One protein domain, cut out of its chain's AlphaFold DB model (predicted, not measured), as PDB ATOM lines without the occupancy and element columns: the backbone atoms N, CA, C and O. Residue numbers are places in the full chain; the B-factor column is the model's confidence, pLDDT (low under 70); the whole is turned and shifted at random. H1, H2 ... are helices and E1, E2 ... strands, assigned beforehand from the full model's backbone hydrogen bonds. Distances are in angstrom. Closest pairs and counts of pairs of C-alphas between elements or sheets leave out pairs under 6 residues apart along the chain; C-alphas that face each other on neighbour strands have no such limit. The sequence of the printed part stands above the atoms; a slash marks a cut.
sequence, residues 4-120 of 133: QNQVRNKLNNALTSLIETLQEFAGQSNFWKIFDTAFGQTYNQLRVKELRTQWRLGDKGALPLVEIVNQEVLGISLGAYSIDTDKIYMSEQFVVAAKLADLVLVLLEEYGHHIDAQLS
ATOM      1  N   GLN A   4       0.603   6.534  -7.136       81.44
ATOM      2  CA  GLN A   4       1.250   7.204  -6.001       81.44
ATOM      3  C   GLN A   4       1.120   6.422  -4.684       81.44
ATOM      4  O   GLN A   4       2.066   6.356  -3.902       81.44
ATOM      5  N   ASN A   5      -0.025   5.775  -4.437       86.12
ATOM      6  CA  ASN A   5      -0.194   4.937  -3.248       86.12
ATOM      7  C   ASN A   5       0.645   3.658  -3.328       86.12
ATOM      8  O   ASN A   5       1.197   3.231  -2.317       86.12
ATOM      9  N   GLN A   6       0.787   3.070  -4.517       86.62
ATOM     10  CA  GLN A   6       1.643   1.901  -4.720       86.62
ATOM     11  C   GLN A   6       3.123   2.240  -4.508       86.62
ATOM     12  O   GLN A   6       3.816   1.514  -3.797       86.62
ATOM     13  N   VAL A   7       3.587   3.358  -5.069       90.56
ATOM     14  CA  VAL A   7       4.955   3.872  -4.901       90.56
ATOM     15  C   VAL A   7       5.268   4.110  -3.423       90.56
ATOM     16  O   VAL A   7       6.253   3.581  -2.908       90.56
ATOM     17  N   ARG A   8       4.384   4.814  -2.708       90.25
ATOM     18  CA  ARG A   8       4.541   5.079  -1.272       90.25
ATOM     19  C   ARG A   8       4.568   3.797  -0.439       90.25
ATOM     20  O   ARG A   8       5.415   3.662   0.437       90.25
ATOM     21  N   ASN A   9       3.680   2.841  -0.714       93.12
ATOM     22  CA  ASN A   9       3.654   1.564   0.007       93.12
ATOM     23  C   ASN A   9       4.936   0.756  -0.224       93.12
ATOM     24  O   ASN A   9       5.503   0.209   0.718       93.12
ATOM     25  N   LYS A  10       5.421   0.714  -1.468       94.12
ATOM     26  CA  LYS A  10       6.658   0.012  -1.817       94.12
ATOM     27  C   LYS A  10       7.874   0.640  -1.137       94.12
ATOM     28  O   LYS A  10       8.696  -0.092  -0.591       94.12
ATOM     29  N   LEU A  11       7.949   1.972  -1.101       94.25
ATOM     30  CA  LEU A  11       9.001   2.687  -0.382       94.25
ATOM     31  C   LEU A  11       8.924   2.447   1.133       94.25
ATOM     32  O   LEU A  11       9.938   2.155   1.754       94.25
ATOM     33  N   ASN A  12       7.730   2.484   1.729       94.69
ATOM     34  CA  ASN A  12       7.545   2.187   3.155       94.69
ATOM     35  C   ASN A  12       7.972   0.758   3.520       94.69
ATOM     36  O   ASN A  12       8.553   0.538   4.586       94.69
ATOM     37  N   ASN A  13       7.709  -0.211   2.639       95.94
ATOM     38  CA  ASN A  13       8.188  -1.578   2.816       95.94
ATOM     39  C   ASN A  13       9.720  -1.624   2.754       95.94
ATOM     40  O   ASN A  13      10.337  -2.227   3.625       95.94
ATOM     41  N   ALA A  14      10.336  -0.928   1.793       96.88
ATOM     42  CA  ALA A  14      11.793  -0.866   1.678       96.88
ATOM     43  C   ALA A  14      12.441  -0.213   2.911       96.88
ATOM     44  O   ALA A  14      13.420  -0.730   3.436       96.88
ATOM     45  N   LEU A  15      11.854   0.868   3.435       96.38
ATOM     46  CA  LEU A  15      12.305   1.517   4.673       96.38
ATOM     47  C   LEU A  15      12.159   0.613   5.900       96.38
ATOM     48  O   LEU A  15      12.974   0.675   6.816       96.38
ATOM     49  N   THR A  16      11.128  -0.233   5.927       96.06
ATOM     50  CA  THR A  16      10.970  -1.245   6.979       96.06
ATOM     51  C   THR A  16      12.097  -2.268   6.906       96.06
ATOM     52  O   THR A  16      12.800  -2.445   7.894       96.06
ATOM     53  N   SER A  17      12.349  -2.841   5.727       97.12
ATOM     54  CA  SER A  17      13.427  -3.816   5.531       97.12
ATOM     55  C   SER A  17      14.828  -3.229   5.735       97.12
ATOM     56  O   SER A  17      15.715  -3.920   6.231       97.12
ATOM     57  N   LEU A  18      15.039  -1.949   5.413       97.00
ATOM     58  CA  LEU A  18      16.279  -1.243   5.739       97.00
ATOM     59  C   LEU A  18      16.498  -1.191   7.255       97.00
ATOM     60  O   LEU A  18      17.587  -1.512   7.722       97.00
ATOM     61  N   ILE A  19      15.473  -0.829   8.032       96.25
ATOM     62  CA  ILE A  19      15.584  -0.773   9.496       96.25
ATOM     63  C   ILE A  19      15.793  -2.156  10.101       96.25
ATOM     64  O   ILE A  19      16.628  -2.288  10.989       96.25
ATOM     65  N   GLU A  20      15.105  -3.180   9.599       96.19
ATOM     66  CA  GLU A  20      15.326  -4.572  10.013       96.19
ATOM     67  C   GLU A  20      16.779  -4.998   9.743       96.19
ATOM     68  O   GLU A  20      17.451  -5.537  10.623       96.19
ATOM     69  N   THR A  21      17.321  -4.641   8.574       96.75
ATOM     70  CA  THR A  21      18.730  -4.899   8.230       96.75
ATOM     71  C   THR A  21      19.688  -4.183   9.194       96.75
ATOM     72  O   THR A  21      20.666  -4.768   9.664       96.75
ATOM     73  N   LEU A  22      19.412  -2.920   9.536       96.81
ATOM     74  CA  LEU A  22      20.216  -2.155  10.496       96.81
ATOM     75  C   LEU A  22      20.097  -2.704  11.926       96.81
ATOM     76  O   LEU A  22      21.088  -2.716  12.660       96.81
ATOM     77  N   GLN A  23      18.917  -3.187  12.321       96.50
ATOM     78  CA  GLN A  23      18.680  -3.868  13.596       96.50
ATOM     79  C   GLN A  23      19.550  -5.118  13.721       96.50
ATOM     80  O   GLN A  23      20.276  -5.269  14.711       96.50
ATOM     81  N   GLU A  24      19.517  -5.981  12.705       96.56
ATOM     82  CA  GLU A  24      20.345  -7.185  12.640       96.56
ATOM     83  C   GLU A  24      21.832  -6.831  12.709       96.56
ATOM     84  O   GLU A  24      22.570  -7.381  13.532       96.56
ATOM     85  N   PHE A  25      22.265  -5.847  11.916       96.00
ATOM     86  CA  PHE A  25      23.637  -5.347  11.920       96.00
ATOM     87  C   PHE A  25      24.075  -4.842  13.306       96.00
ATOM     88  O   PHE A  25      25.122  -5.246  13.820       96.00
ATOM     89  N   ALA A  26      23.256  -4.029  13.975       96.31
ATOM     90  CA  ALA A  26      23.538  -3.506  15.314       96.31
ATOM     91  C   ALA A  26      23.615  -4.605  16.397       96.31
ATOM     92  O   ALA A  26      24.231  -4.415  17.466       96.31
ATOM     93  N   GLY A  27      22.991  -5.754  16.140       95.81
ATOM     94  CA  GLY A  27      23.042  -6.962  16.958       95.81
ATOM     95  C   GLY A  27      24.350  -7.749  16.845       95.81
ATOM     96  O   GLY A  27      24.687  -8.473  17.782       95.81
ATOM     97  N   GLN A  28      25.121  -7.579  15.767       97.00
ATOM     98  CA  GLN A  28      26.290  -8.418  15.497       97.00
ATOM     99  C   GLN A  28      27.404  -8.254  16.545       97.00
ATOM    100  O   GLN A  28      27.680  -7.159  17.053       97.00
ATOM    101  N   SER A  29      28.086  -9.360  16.855       97.06
ATOM    102  CA  SER A  29      29.205  -9.389  17.809       97.06
ATOM    103  C   SER A  29      30.438  -8.643  17.287       97.06
ATOM    104  O   SER A  29      31.160  -8.021  18.063       97.06
ATOM    105  N   ASN A  30      30.642  -8.636  15.969       96.50
ATOM    106  CA  ASN A  30      31.721  -7.936  15.271       96.50
ATOM    107  C   ASN A  30      31.349  -6.504  14.833       96.50
ATOM    108  O   ASN A  30      32.122  -5.900  14.094       96.50
ATOM    109  N   PHE A  31      30.224  -5.942  15.297       96.31
ATOM    110  CA  PHE A  31      29.755  -4.595  14.935       96.31
ATOM    111  C   PHE A  31      30.868  -3.534  14.974       96.31
ATOM    112  O   PHE A  31      31.105  -2.840  13.991       96.31
ATOM    113  N   TRP A  32      31.602  -3.449  16.089       95.12
ATOM    114  CA  TRP A  32      32.682  -2.468  16.253       95.12
ATOM    115  C   TRP A  32      33.831  -2.690  15.272       95.12
ATOM    116  O   TRP A  32      34.303  -1.739  14.669       95.12
ATOM    117  N   LYS A  33      34.196  -3.950  15.018       95.06
ATOM    118  CA  LYS A  33      35.235  -4.295  14.043       95.06
ATOM    119  C   LYS A  33      34.858  -3.850  12.627       95.06
ATOM    120  O   LYS A  33      35.736  -3.458  11.862       95.06
ATOM    121  N   ILE A  34      33.573  -3.916  12.271       93.00
ATOM    122  CA  ILE A  34      33.087  -3.454  10.965       93.00
ATOM    123  C   ILE A  34      33.250  -1.932  10.851       93.00
ATOM    124  O   ILE A  34      33.792  -1.464   9.851       93.00
ATOM    125  N   PHE A  35      32.886  -1.173  11.890       91.12
ATOM    126  CA  PHE A  35      33.129   0.275  11.928       91.12
ATOM    127  C   PHE A  35      34.613   0.629  11.888       91.12
ATOM    128  O   PHE A  35      35.000   1.464  11.075       91.12
ATOM    129  N   ASP A  36      35.443  -0.045  12.684       91.25
ATOM    130  CA  ASP A  36      36.892   0.174  12.701       91.25
ATOM    131  C   ASP A  36      37.526  -0.076  11.323       91.25
ATOM    132  O   ASP A  36      38.478   0.595  10.928       91.25
ATOM    133  N   THR A  37      36.986  -1.039  10.570       90.31
ATOM    134  CA  THR A  37      37.448  -1.358   9.213       90.31
ATOM    135  C   THR A  37      37.019  -0.291   8.206       90.31
ATOM    136  O   THR A  37      37.815   0.093   7.353       90.31
ATOM    137  N   ALA A  38      35.776   0.188   8.290       87.31
ATOM    138  CA  ALA A  38      35.223   1.149   7.337       87.31
ATOM    139  C   ALA A  38      35.718   2.586   7.578       87.31
ATOM    140  O   ALA A  38      36.023   3.300   6.625       87.31
ATOM    141  N   PHE A  39      35.826   2.999   8.842       85.69
ATOM    142  CA  PHE A  39      36.080   4.385   9.246       85.69
ATOM    143  C   PHE A  39      37.426   4.585   9.967       85.69
ATOM    144  O   PHE A  39      37.738   5.696  10.404       85.69
ATOM    145  N   GLY A  40      38.243   3.536  10.108       87.19
ATOM    146  CA  GLY A  40      39.451   3.573  10.936       87.19
ATOM    147  C   GLY A  40      39.109   3.655  12.425       87.19
ATOM    148  O   GLY A  40      38.017   3.299  12.831       87.19
ATOM    149  N   GLN A  41      40.024   4.143  13.266       82.44
ATOM    150  CA  GLN A  41      39.807   4.212  14.726       82.44
ATOM    151  C   GLN A  41      39.533   5.632  15.250       82.44
ATOM    152  O   GLN A  41      39.376   5.832  16.452       82.44
ATOM    153  N   THR A  42      39.486   6.631  14.364       85.19
ATOM    154  CA  THR A  42      39.383   8.058  14.726       85.19
ATOM    155  C   THR A  42      37.993   8.653  14.503       85.19
ATOM    156  O   THR A  42      37.820   9.863  14.642       85.19
ATOM    157  N   TYR A  43      37.003   7.841  14.127       88.00
ATOM    158  CA  TYR A  43      35.626   8.303  13.969       88.00
ATOM    159  C   TYR A  43      34.985   8.621  15.325       88.00
ATOM    160  O   TYR A  43      35.431   8.172  16.384       88.00
ATOM    161  N   ASN A  44      33.888   9.380  15.299       89.88
ATOM    162  CA  ASN A  44      33.140   9.713  16.505       89.88
ATOM    163  C   ASN A  44      32.446   8.467  17.097       89.88
ATOM    164  O   ASN A  44      31.301   8.147  16.774       89.88
ATOM    165  N   GLN A  45      33.139   7.752  17.989       90.94
ATOM    166  CA  GLN A  45      32.616   6.539  18.625       90.94
ATOM    167  C   GLN A  45      31.360   6.791  19.463       90.94
ATOM    168  O   GLN A  45      30.518   5.898  19.561       90.94
ATOM    169  N   LEU A  46      31.210   7.981  20.060       92.44
ATOM    170  CA  LEU A  46      30.000   8.337  20.802       92.44
ATOM    171  C   LEU A  46      28.795   8.375  19.857       92.44
ATOM    172  O   LEU A  46      27.787   7.726  20.137       92.44
ATOM    173  N   ARG A  47      28.944   9.015  18.693       92.94
ATOM    174  CA  ARG A  47      27.892   9.046  17.671       92.94
ATOM    175  C   ARG A  47      27.532   7.647  17.172       92.94
ATOM    176  O   ARG A  47      26.356   7.328  17.038       92.94
ATOM    177  N   VAL A  48      28.515   6.766  16.973       94.06
ATOM    178  CA  VAL A  48      28.242   5.365  16.594       94.06
ATOM    179  C   VAL A  48      27.510   4.592  17.698       94.06
ATOM    180  O   VAL A  48      26.655   3.763  17.390       94.06
ATOM    181  N   LYS A  49      27.780   4.858  18.986       95.00
ATOM    182  CA  LYS A  49      27.013   4.251  20.097       95.00
ATOM    183  C   LYS A  49      25.541   4.674  20.070       95.00
ATOM    184  O   LYS A  49      24.666   3.835  20.297       95.00
ATOM    185  N   GLU A  50      25.270   5.943  19.784       94.56
ATOM    186  CA  GLU A  50      23.906   6.466  19.633       94.56
ATOM    187  C   GLU A  50      23.194   5.820  18.442       94.56
ATOM    188  O   GLU A  50      22.120   5.247  18.621       94.56
ATOM    189  N   LEU A  51      23.832   5.819  17.264       94.50
ATOM    190  CA  LEU A  51      23.316   5.169  16.055       94.50
ATOM    191  C   LEU A  51      23.001   3.693  16.306       94.50
ATOM    192  O   LEU A  51      21.909   3.227  16.002       94.50
ATOM    193  N   ARG A  52      23.912   2.958  16.956       95.62
ATOM    194  CA  ARG A  52      23.687   1.550  17.308       95.62
ATOM    195  C   ARG A  52      22.460   1.365  18.204       95.62
ATOM    196  O   ARG A  52      21.747   0.373  18.061       95.62
ATOM    197  N   THR A  53      22.234   2.281  19.142       95.19
ATOM    198  CA  THR A  53      21.071   2.239  20.041       95.19
ATOM    199  C   THR A  53      19.783   2.497  19.262       95.19
ATOM    200  O   THR A  53      18.842   1.717  19.388       95.19
ATOM    201  N   GLN A  54      19.770   3.521  18.406       94.44
ATOM    202  CA  GLN A  54      18.646   3.838  17.516       94.44
ATOM    203  C   GLN A  54      18.307   2.657  16.600       94.44
ATOM    204  O   GLN A  54      17.149   2.246  16.523       94.44
ATOM    205  N   TRP A  55      19.325   2.045  15.988       95.62
ATOM    206  CA  TRP A  55      19.148   0.858  15.158       95.62
ATOM    207  C   TRP A  55      18.564  -0.291  15.950       95.62
ATOM    208  O   TRP A  55      17.560  -0.825  15.518       95.62
ATOM    209  N   ARG A  56      19.082  -0.631  17.135       95.38
ATOM    210  CA  ARG A  56      18.512  -1.716  17.961       95.38
ATOM    211  C   ARG A  56      17.043  -1.501  18.319       95.38
ATOM    212  O   ARG A  56      16.292  -2.470  18.369       95.38
ATOM    213  N   LEU A  57      16.638  -0.255  18.550       94.62
ATOM    214  CA  LEU A  57      15.247   0.096  18.835       94.62
ATOM    215  C   LEU A  57      14.346   0.051  17.591       94.62
ATOM    216  O   LEU A  57      13.128   0.073  17.734       94.62
ATOM    217  N   GLY A  58      14.923  -0.036  16.389       91.25
ATOM    218  CA  GLY A  58      14.175   0.024  15.135       91.25
ATOM    219  C   GLY A  58      13.593   1.408  14.863       91.25
ATOM    220  O   GLY A  58      12.526   1.524  14.257       91.25
ATOM    221  N   ASP A  59      14.252   2.458  15.356       85.50
ATOM    222  CA  ASP A  59      13.740   3.820  15.270       85.50
ATOM    223  C   ASP A  59      13.834   4.364  13.836       85.50
ATOM    224  O   ASP A  59      14.883   4.816  13.376       85.50
ATOM    225  N   LYS A  60      12.699   4.350  13.127       79.50
ATOM    226  CA  LYS A  60      12.554   4.951  11.790       79.50
ATOM    227  C   LYS A  60      12.738   6.470  11.792       79.50
ATOM    228  O   LYS A  60      13.050   7.022  10.742       79.50
ATOM    229  N   GLY A  61      12.549   7.139  12.933       78.81
ATOM    230  CA  GLY A  61      12.767   8.579  13.075       78.81
ATOM    231  C   GLY A  61      14.240   8.980  12.978       78.81
ATOM    232  O   GLY A  61      14.532  10.147  12.737       78.81
ATOM    233  N   ALA A  62      15.159   8.019  13.108       78.44
ATOM    234  CA  ALA A  62      16.592   8.224  12.911       78.44
ATOM    235  C   ALA A  62      17.030   8.156  11.433       78.44
ATOM    236  O   ALA A  62      18.219   8.303  11.146       78.44
ATOM    237  N   LEU A  63      16.107   7.896  10.499       91.19
ATOM    238  CA  LEU A  63      16.402   7.938   9.070       91.19
ATOM    239  C   LEU A  63      16.230   9.360   8.519       91.19
ATOM    240  O   LEU A  63      15.264  10.037   8.882       91.19
ATOM    241  N   PRO A  64      17.100   9.796   7.591       93.81
ATOM    242  CA  PRO A  64      16.859  11.012   6.831       93.81
ATOM    243  C   PRO A  64      15.566  10.870   6.018       93.81
ATOM    244  O   PRO A  64      15.163   9.768   5.624       93.81
ATOM    245  N   LEU A  65      14.906  11.997   5.749       95.69
ATOM    246  CA  LEU A  65      13.686  11.992   4.946       95.69
ATOM    247  C   LEU A  65      13.986  11.482   3.534       95.69
ATOM    248  O   LEU A  65      14.975  11.884   2.919       95.69
ATOM    249  N   VAL A  66      13.095  10.634   3.014       96.56
ATOM    250  CA  VAL A  66      13.178  10.146   1.635       96.56
ATOM    251  C   VAL A  66      12.209  10.905   0.744       96.56
ATOM    252  O   VAL A  66      11.000  10.911   0.986       96.56
ATOM    253  N   GLU A  67      12.741  11.516  -0.305       96.06
ATOM    254  CA  GLU A  67      11.986  12.266  -1.300       96.06
ATOM    255  C   GLU A  67      12.084  11.580  -2.664       96.06
ATOM    256  O   GLU A  67      13.149  11.139  -3.091       96.06
ATOM    257  N   ILE A  68      10.951  11.463  -3.353       95.75
ATOM    258  CA  ILE A  68      10.897  10.866  -4.685       95.75
ATOM    259  C   ILE A  68      10.958  11.991  -5.709       95.75
ATOM    260  O   ILE A  68      10.144  12.913  -5.666       95.75
ATOM    261  N   VAL A  69      11.911  11.896  -6.631       95.75
ATOM    262  CA  VAL A  69      12.159  12.903  -7.666       95.75
ATOM    263  C   VAL A  69      12.188  12.267  -9.050       95.75
ATOM    264  O   VAL A  69      12.337  11.052  -9.200       95.75
ATOM    265  N   ASN A  70      12.054  13.092 -10.085       95.56
ATOM    266  CA  ASN A  70      12.245  12.636 -11.457       95.56
ATOM    267  C   ASN A  70      13.705  12.177 -11.664       95.56
ATOM    268  O   ASN A  70      14.630  12.805 -11.147       95.56
ATOM    269  N   GLN A  71      13.907  11.105 -12.440       93.88
ATOM    270  CA  GLN A  71      15.229  10.573 -12.799       93.88
ATOM    271  C   GLN A  71      16.167  11.650 -13.372       93.88
ATOM    272  O   GLN A  71      17.363  11.621 -13.097       93.88
ATOM    273  N   GLU A  72      15.636  12.632 -14.104       94.19
ATOM    274  CA  GLU A  72      16.404  13.748 -14.673       94.19
ATOM    275  C   GLU A  72      17.170  14.552 -13.609       94.19
ATOM    276  O   GLU A  72      18.288  14.993 -13.866       94.19
ATOM    277  N   VAL A  73      16.618  14.685 -12.395       94.19
ATOM    278  CA  VAL A  73      17.271  15.381 -11.268       94.19
ATOM    279  C   VAL A  73      18.515  14.626 -10.790       94.19
ATOM    280  O   VAL A  73      19.484  15.237 -10.348       94.19
ATOM    281  N   LEU A  74      18.497  13.294 -10.889       93.38
ATOM    282  CA  LEU A  74      19.563  12.410 -10.411       93.38
ATOM    283  C   LEU A  74      20.555  12.010 -11.517       93.38
ATOM    284  O   LEU A  74      21.556  11.338 -11.241       93.38
ATOM    285  N   GLY A  75      20.296  12.398 -12.769       93.50
ATOM    286  CA  GLY A  75      21.085  11.982 -13.923       93.50
ATOM    287  C   GLY A  75      21.071  10.462 -14.075       93.50
ATOM    288  O   GLY A  75      20.019   9.864 -14.281       93.50
ATOM    289  N   ILE A  76      22.241   9.830 -13.951       92.19
ATOM    290  CA  ILE A  76      22.392   8.366 -14.032       92.19
ATOM    291  C   ILE A  76      22.184   7.648 -12.686       92.19
ATOM    292  O   ILE A  76      22.176   6.421 -12.639       92.19
ATOM    293  N   SER A  77      22.044   8.387 -11.580       94.25
ATOM    294  CA  SER A  77      21.935   7.792 -10.243       94.25
ATOM    295  C   SER A  77      20.514   7.315  -9.938       94.25
ATOM    296  O   SER A  77      19.540   7.984 -10.272       94.25
ATOM    297  N   LEU A  78      20.384   6.179  -9.249       97.19
ATOM    298  CA  LEU A  78      19.086   5.633  -8.817       97.19
ATOM    299  C   LEU A  78      18.608   6.224  -7.479       97.19
ATOM    300  O   LEU A  78      17.404   6.300  -7.222       97.19
ATOM    301  N   GLY A  79      19.560   6.682  -6.667       97.00
ATOM    302  CA  GLY A  79      19.360   7.467  -5.458       97.00
ATOM    303  C   GLY A  79      20.529   8.430  -5.226       97.00
ATOM    304  O   GLY A  79      21.544   8.358  -5.932       97.00
ATOM    305  N   ALA A  80      20.346   9.367  -4.297       96.62
ATOM    306  CA  ALA A  80      21.389  10.276  -3.829       96.62
ATOM    307  C   ALA A  80      21.078  10.810  -2.424       96.62
ATOM    308  O   ALA A  80      19.995  11.351  -2.193       96.62
ATOM    309  N   TYR A  81      22.035  10.745  -1.507       97.31
ATOM    310  CA  TYR A  81      22.022  11.511  -0.268       97.31
ATOM    311  C   TYR A  81      22.608  12.910  -0.486       97.31
ATOM    312  O   TYR A  81      23.658  13.081  -1.110       97.31
ATOM    313  N   SER A  82      21.936  13.918   0.062       95.19
ATOM    314  CA  SER A  82      22.382  15.310   0.048       95.19
ATOM    315  C   SER A  82      22.710  15.775   1.457       95.19
ATOM    316  O   SER A  82      21.829  15.835   2.314       95.19
ATOM    317  N   ILE A  83      23.962  16.180   1.670       93.12
ATOM    318  CA  ILE A  83      24.410  16.795   2.929       93.12
ATOM    319  C   ILE A  83      23.691  18.133   3.164       93.12
ATOM    320  O   ILE A  83      23.337  18.445   4.295       93.12
ATOM    321  N   ASP A  84      23.441  18.907   2.104       93.31
ATOM    322  CA  ASP A  84      22.868  20.256   2.213       93.31
ATOM    323  C   ASP A  84      21.406  20.243   2.678       93.31
ATOM    324  O   ASP A  84      20.944  21.188   3.317       93.31
ATOM    325  N   THR A  85      20.666  19.182   2.347       94.81
ATOM    326  CA  THR A  85      19.246  19.047   2.707       94.81
ATOM    327  C   THR A  85      18.985  17.981   3.767       94.81
ATOM    328  O   THR A  85      17.868  17.922   4.274       94.81
ATOM    329  N   ASP A  86      19.991  17.168   4.103       94.62
ATOM    330  CA  ASP A  86      19.895  15.969   4.945       94.62
ATOM    331  C   ASP A  86      18.761  15.021   4.516       94.62
ATOM    332  O   ASP A  86      17.956  14.532   5.312       94.62
ATOM    333  N   LYS A  87      18.671  14.788   3.203       96.69
ATOM    334  CA  LYS A  87      17.652  13.933   2.584       96.69
ATOM    335  C   LYS A  87      18.270  12.880   1.690       96.69
ATOM    336  O   LYS A  87      19.303  13.109   1.061       96.69
ATOM    337  N   ILE A  88      17.565  11.760   1.575       97.75
ATOM    338  CA  ILE A  88      17.768  10.783   0.509       97.75
ATOM    339  C   ILE A  88      16.762  11.083  -0.601       97.75
ATOM    340  O   ILE A  88      15.558  11.147  -0.369       97.75
ATOM    341  N   TYR A  89      17.250  11.232  -1.821       97.88
ATOM    342  CA  TYR A  89      16.440  11.355  -3.022       97.88
ATOM    343  C   TYR A  89      16.434  10.026  -3.767       97.88
ATOM    344  O   TYR A  89      17.488   9.428  -3.962       97.88
ATOM    345  N   MET A  90      15.260   9.574  -4.200       97.75
ATOM    346  CA  MET A  90      15.082   8.336  -4.960       97.75
ATOM    347  C   MET A  90      14.417   8.635  -6.300       97.75
ATOM    348  O   MET A  90      13.455   9.404  -6.365       97.75
ATOM    349  N   SER A  91      14.893   8.000  -7.368       96.81
ATOM    350  CA  SER A  91      14.268   8.122  -8.686       96.81
ATOM    351  C   SER A  91      12.875   7.494  -8.692       96.81
ATOM    352  O   SER A  91      12.715   6.318  -8.363       96.81
ATOM    353  N   GLU A  92      11.857   8.240  -9.127       94.75
ATOM    354  CA  GLU A  92      10.498   7.715  -9.280       94.75
ATOM    355  C   GLU A  92      10.457   6.526 -10.248       94.75
ATOM    356  O   GLU A  92       9.864   5.494  -9.931       94.75
ATOM    357  N   GLN A  93      11.134   6.633 -11.398       94.44
ATOM    358  CA  GLN A  93      11.198   5.556 -12.392       94.44
ATOM    359  C   GLN A  93      11.786   4.280 -11.785       94.44
ATOM    360  O   GLN A  93      11.242   3.188 -11.977       94.44
ATOM    361  N   PHE A  94      12.851   4.424 -10.994       96.06
ATOM    362  CA  PHE A  94      13.454   3.309 -10.280       96.06
ATOM    363  C   PHE A  94      12.502   2.731  -9.228       96.06
ATOM    364  O   PHE A  94      12.247   1.527  -9.234       96.06
ATOM    365  N   VAL A  95      11.900   3.567  -8.372       96.38
ATOM    366  CA  VAL A  95      10.955   3.110  -7.339       96.38
ATOM    367  C   VAL A  95       9.783   2.355  -7.957       96.38
ATOM    368  O   VAL A  95       9.360   1.333  -7.413       96.38
ATOM    369  N   VAL A  96       9.287   2.778  -9.118       94.94
ATOM    370  CA  VAL A  96       8.223   2.070  -9.838       94.94
ATOM    371  C   VAL A  96       8.696   0.696 -10.327       94.94
ATOM    372  O   VAL A  96       8.028  -0.303 -10.038       94.94
ATOM    373  N   ALA A  97       9.848   0.614 -10.995       94.88
ATOM    374  CA  ALA A  97      10.291  -0.591 -11.704       94.88
ATOM    375  C   ALA A  97      11.033  -1.634 -10.842       94.88
ATOM    376  O   ALA A  97      10.927  -2.831 -11.101       94.88
ATOM    377  N   ALA A  98      11.771  -1.203  -9.817       96.25
ATOM    378  CA  ALA A  98      12.720  -2.033  -9.069       96.25
ATOM    379  C   ALA A  98      12.069  -3.168  -8.262       96.25
ATOM    380  O   ALA A  98      10.893  -3.097  -7.903       96.25
ATOM    381  N   LYS A  99      12.818  -4.203  -7.874       96.81
ATOM    382  CA  LYS A  99      12.333  -5.128  -6.835       96.81
ATOM    383  C   LYS A  99      12.527  -4.496  -5.456       96.81
ATOM    384  O   LYS A  99      13.297  -3.556  -5.291       96.81
ATOM    385  N   LEU A 100      11.831  -5.024  -4.446       95.94
ATOM    386  CA  LEU A 100      11.979  -4.545  -3.066       95.94
ATOM    387  C   LEU A 100      13.443  -4.610  -2.598       95.94
ATOM    388  O   LEU A 100      13.929  -3.648  -2.022       95.94
ATOM    389  N   ALA A 101      14.148  -5.705  -2.901       96.06
ATOM    390  CA  ALA A 101      15.554  -5.880  -2.538       96.06
ATOM    391  C   ALA A 101      16.463  -4.802  -3.153       96.06
ATOM    392  O   ALA A 101      17.302  -4.245  -2.453       96.06
ATOM    393  N   ASP A 102      16.251  -4.449  -4.423       97.81
ATOM    394  CA  ASP A 102      17.046  -3.419  -5.103       97.81
ATOM    395  C   ASP A 102      16.818  -2.032  -4.478       97.81
ATOM    396  O   ASP A 102      17.752  -1.245  -4.341       97.81
ATOM    397  N   LEU A 103      15.585  -1.743  -4.038       97.62
ATOM    398  CA  LEU A 103      15.285  -0.506  -3.310       97.62
ATOM    399  C   LEU A 103      16.001  -0.449  -1.966       97.62
ATOM    400  O   LEU A 103      16.538   0.595  -1.613       97.62
ATOM    401  N   VAL A 104      16.013  -1.559  -1.228       97.88
ATOM    402  CA  VAL A 104      16.718  -1.647   0.055       97.88
ATOM    403  C   VAL A 104      18.219  -1.431  -0.141       97.88
ATOM    404  O   VAL A 104      18.812  -0.690   0.633       97.88
ATOM    405  N   LEU A 105      18.822  -2.008  -1.188       97.88
ATOM    406  CA  LEU A 105      20.248  -1.826  -1.485       97.88
ATOM    407  C   LEU A 105      20.606  -0.360  -1.753       97.88
ATOM    408  O   LEU A 105      21.534   0.152  -1.131       97.88
ATOM    409  N   VAL A 106      19.849   0.330  -2.614       98.00
ATOM    410  CA  VAL A 106      20.096   1.755  -2.894       98.00
ATOM    411  C   VAL A 106      19.852   2.608  -1.647       98.00
ATOM    412  O   VAL A 106      20.647   3.485  -1.336       98.00
ATOM    413  N   LEU A 107      18.796   2.332  -0.874       98.19
ATOM    414  CA  LEU A 107      18.556   3.059   0.375       98.19
ATOM    415  C   LEU A 107      19.676   2.840   1.405       98.19
ATOM    416  O   LEU A 107      20.022   3.780   2.113       98.19
ATOM    417  N   LEU A 108      20.248   1.634   1.494       97.50
ATOM    418  CA  LEU A 108      21.390   1.347   2.371       97.50
ATOM    419  C   LEU A 108      22.656   2.083   1.923       97.50
ATOM    420  O   LEU A 108      23.384   2.584   2.777       97.50
ATOM    421  N   GLU A 109      22.907   2.177   0.614       96.38
ATOM    422  CA  GLU A 109      24.019   2.957   0.052       96.38
ATOM    423  C   GLU A 109      23.901   4.437   0.442       96.38
ATOM    424  O   GLU A 109      24.811   4.999   1.053       96.38
ATOM    425  N   GLU A 110      22.743   5.049   0.185       97.62
ATOM    426  CA  GLU A 110      22.531   6.470   0.476       97.62
ATOM    427  C   GLU A 110      22.450   6.751   1.986       97.62
ATOM    428  O   GLU A 110      22.949   7.770   2.469       97.62
ATOM    429  N   TYR A 111      21.911   5.820   2.778       96.81
ATOM    430  CA  TYR A 111      21.998   5.901   4.235       96.81
ATOM    431  C   TYR A 111      23.450   5.796   4.726       96.81
ATOM    432  O   TYR A 111      23.832   6.492   5.665       96.81
ATOM    433  N   GLY A 112      24.291   4.991   4.072       94.25
ATOM    434  CA  GLY A 112      25.729   4.933   4.333       94.25
ATOM    435  C   GLY A 112      26.407   6.294   4.167       94.25
ATOM    436  O   GLY A 112      27.201   6.683   5.024       94.25
ATOM    437  N   HIS A 113      26.037   7.059   3.137       92.69
ATOM    438  CA  HIS A 113      26.512   8.433   2.949       92.69
ATOM    439  C   HIS A 113      26.040   9.392   4.053       92.69
ATOM    440  O   HIS A 113      26.823  10.222   4.517       92.69
ATOM    441  N   HIS A 114      24.803   9.250   4.531       94.38
ATOM    442  CA  HIS A 114      24.313   9.994   5.695       94.38
ATOM    443  C   HIS A 114      25.114   9.679   6.968       94.38
ATOM    444  O   HIS A 114      25.468  10.587   7.723       94.38
ATOM    445  N   ILE A 115      25.461   8.408   7.195       93.44
ATOM    446  CA  ILE A 115      26.323   8.016   8.317       93.44
ATOM    447  C   ILE A 115      27.738   8.576   8.148       93.44
ATOM    448  O   ILE A 115      28.275   9.149   9.095       93.44
ATOM    449  N   ASP A 116      28.328   8.476   6.958       91.31
ATOM    450  CA  ASP A 116      29.658   9.026   6.673       91.31
ATOM    451  C   ASP A 116      29.730  10.531   6.975       91.31
ATOM    452  O   ASP A 116      30.646  10.985   7.665       91.31
ATOM    453  N   ALA A 117      28.709  11.295   6.575       90.44
ATOM    454  CA  ALA A 117      28.622  12.727   6.847       90.44
ATOM    455  C   ALA A 117      28.566  13.066   8.351       90.44
ATOM    456  O   ALA A 117      29.095  14.096   8.767       90.44
ATOM    457  N   GLN A 118      27.969  12.202   9.180       89.94
ATOM    458  CA  GLN A 118      27.898  12.396  10.637       89.94
ATOM    459  C   GLN A 118      29.161  11.963  11.382       89.94
ATOM    460  O   GLN A 118      29.430  12.451  12.483       89.94
ATOM    461  N   LEU A 119      29.891  10.993  10.832       88.94
ATOM    462  CA  LEU A 119      31.081  10.424  11.465       88.94
ATOM    463  C   LEU A 119      32.370  11.117  11.032       88.94
ATOM    464  O   LEU A 119      33.353  11.091  11.778       88.94
ATOM    465  N   SER A 120      32.351  11.753   9.864       76.06
ATOM    466  CA  SER A 120      33.428  12.596   9.369       76.06
ATOM    467  C   SER A 120      33.688  13.747  10.340       76.06
ATOM    468  O   SER A 120      32.848  14.621  10.544       76.06
TER     469      SER A 120
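AT A GLANCE: This is residues 4 to 120 of the 133 residues of an uncharacterized protein of Cylindrospermopsis curvispora GIHE-G1 (UniProt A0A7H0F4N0). A small sheet of three strands, E1, E3 and E2, has the helix H6 over one face, and H6 runs through the middle of the body. The longest helix, H1, crosses H6 steeply and makes one long side, with H2 and H3 folded back at the end where H1 finishes and the short H4 and H5 near the other end. The printed part has 117 residues, with six named helices and three strands in the order H1 H2 H3 E1 H4 E2 E3 H5 H6; the sheet's order is E1 E3 E2, mixed, and the class is mostly helix. The whole is compact, with a radius of gyration of the C-alphas of 14.6 A, and elongated, with spans of 41 by 25 by 21 A.

IN THESE COORDINATES: The sheet is made of E1, residues 65 to 69, 12.7 A long, E3, residues 87 to 91, 13.1 A, and E2, residues 79 to 82. C-alpha 65 is at (13.686, 11.992, 4.946). H6 holds residues 100 to 119 and is 28.3 A long, ending with C-alpha 119 at (31.081, 10.424, 11.465). H1, residues 4 to 27, is 34.7 A long and begins with C-alpha 4 at (1.250, 7.204, -6.001). H3 is residues 45 to 57, 18.5 A; H2 is residues 31 to 39, H4 71 to 74 and H5 92 to 97.

HOW THE PARTS SIT: E1 and E3 are parallel, with N 67 and O 88 2.8 A apart. E2 and E3 form an antiparallel hairpin, with N 89 and O 80 2.8 A apart, both pairs within hydrogen-bond range. H6 is on the sheet at a height of 8.7 A, over E3 and E2, and runs along the strands, at 17 degrees to E2 on the local plane; sheet and helix make two layers, a helix on one face of a sheet. The closest C-alphas of H6 and E2 are those of Glu 110 and Tyr 81, 5.1 A. H1, the hub, touches H6 with its residues 10 to 18 alone, at a steep tilt of 59 degrees, the same way; the C-alphas of Ala 14 and Val 104 come closest, 5.2 A. H1 touches H3 with its residues 19 to 27 alone, at a steep tilt of 61 degrees, opposite ways, closest at the C-alphas of Gln 23 and Arg 56, 4.9 A. H1 touches H5 about perpendicular, at 82 degrees, with the C-alphas of Val 7 and Val 96 6.2 A apart. H2 is near H3, and H4 only grazes the sheet. In H1, H2, H3, H5 and H6 every O i to N i+4 pair is within hydrogen-bond range; H4 is too short for one.

THE WHOLE: The two C-alphas farthest apart, those of Gln 4 and Gln 41, are 43.9 A apart. The printed part has no cut and no long link. Its mean pLDDT is 93.6, and no printed residue is under 70.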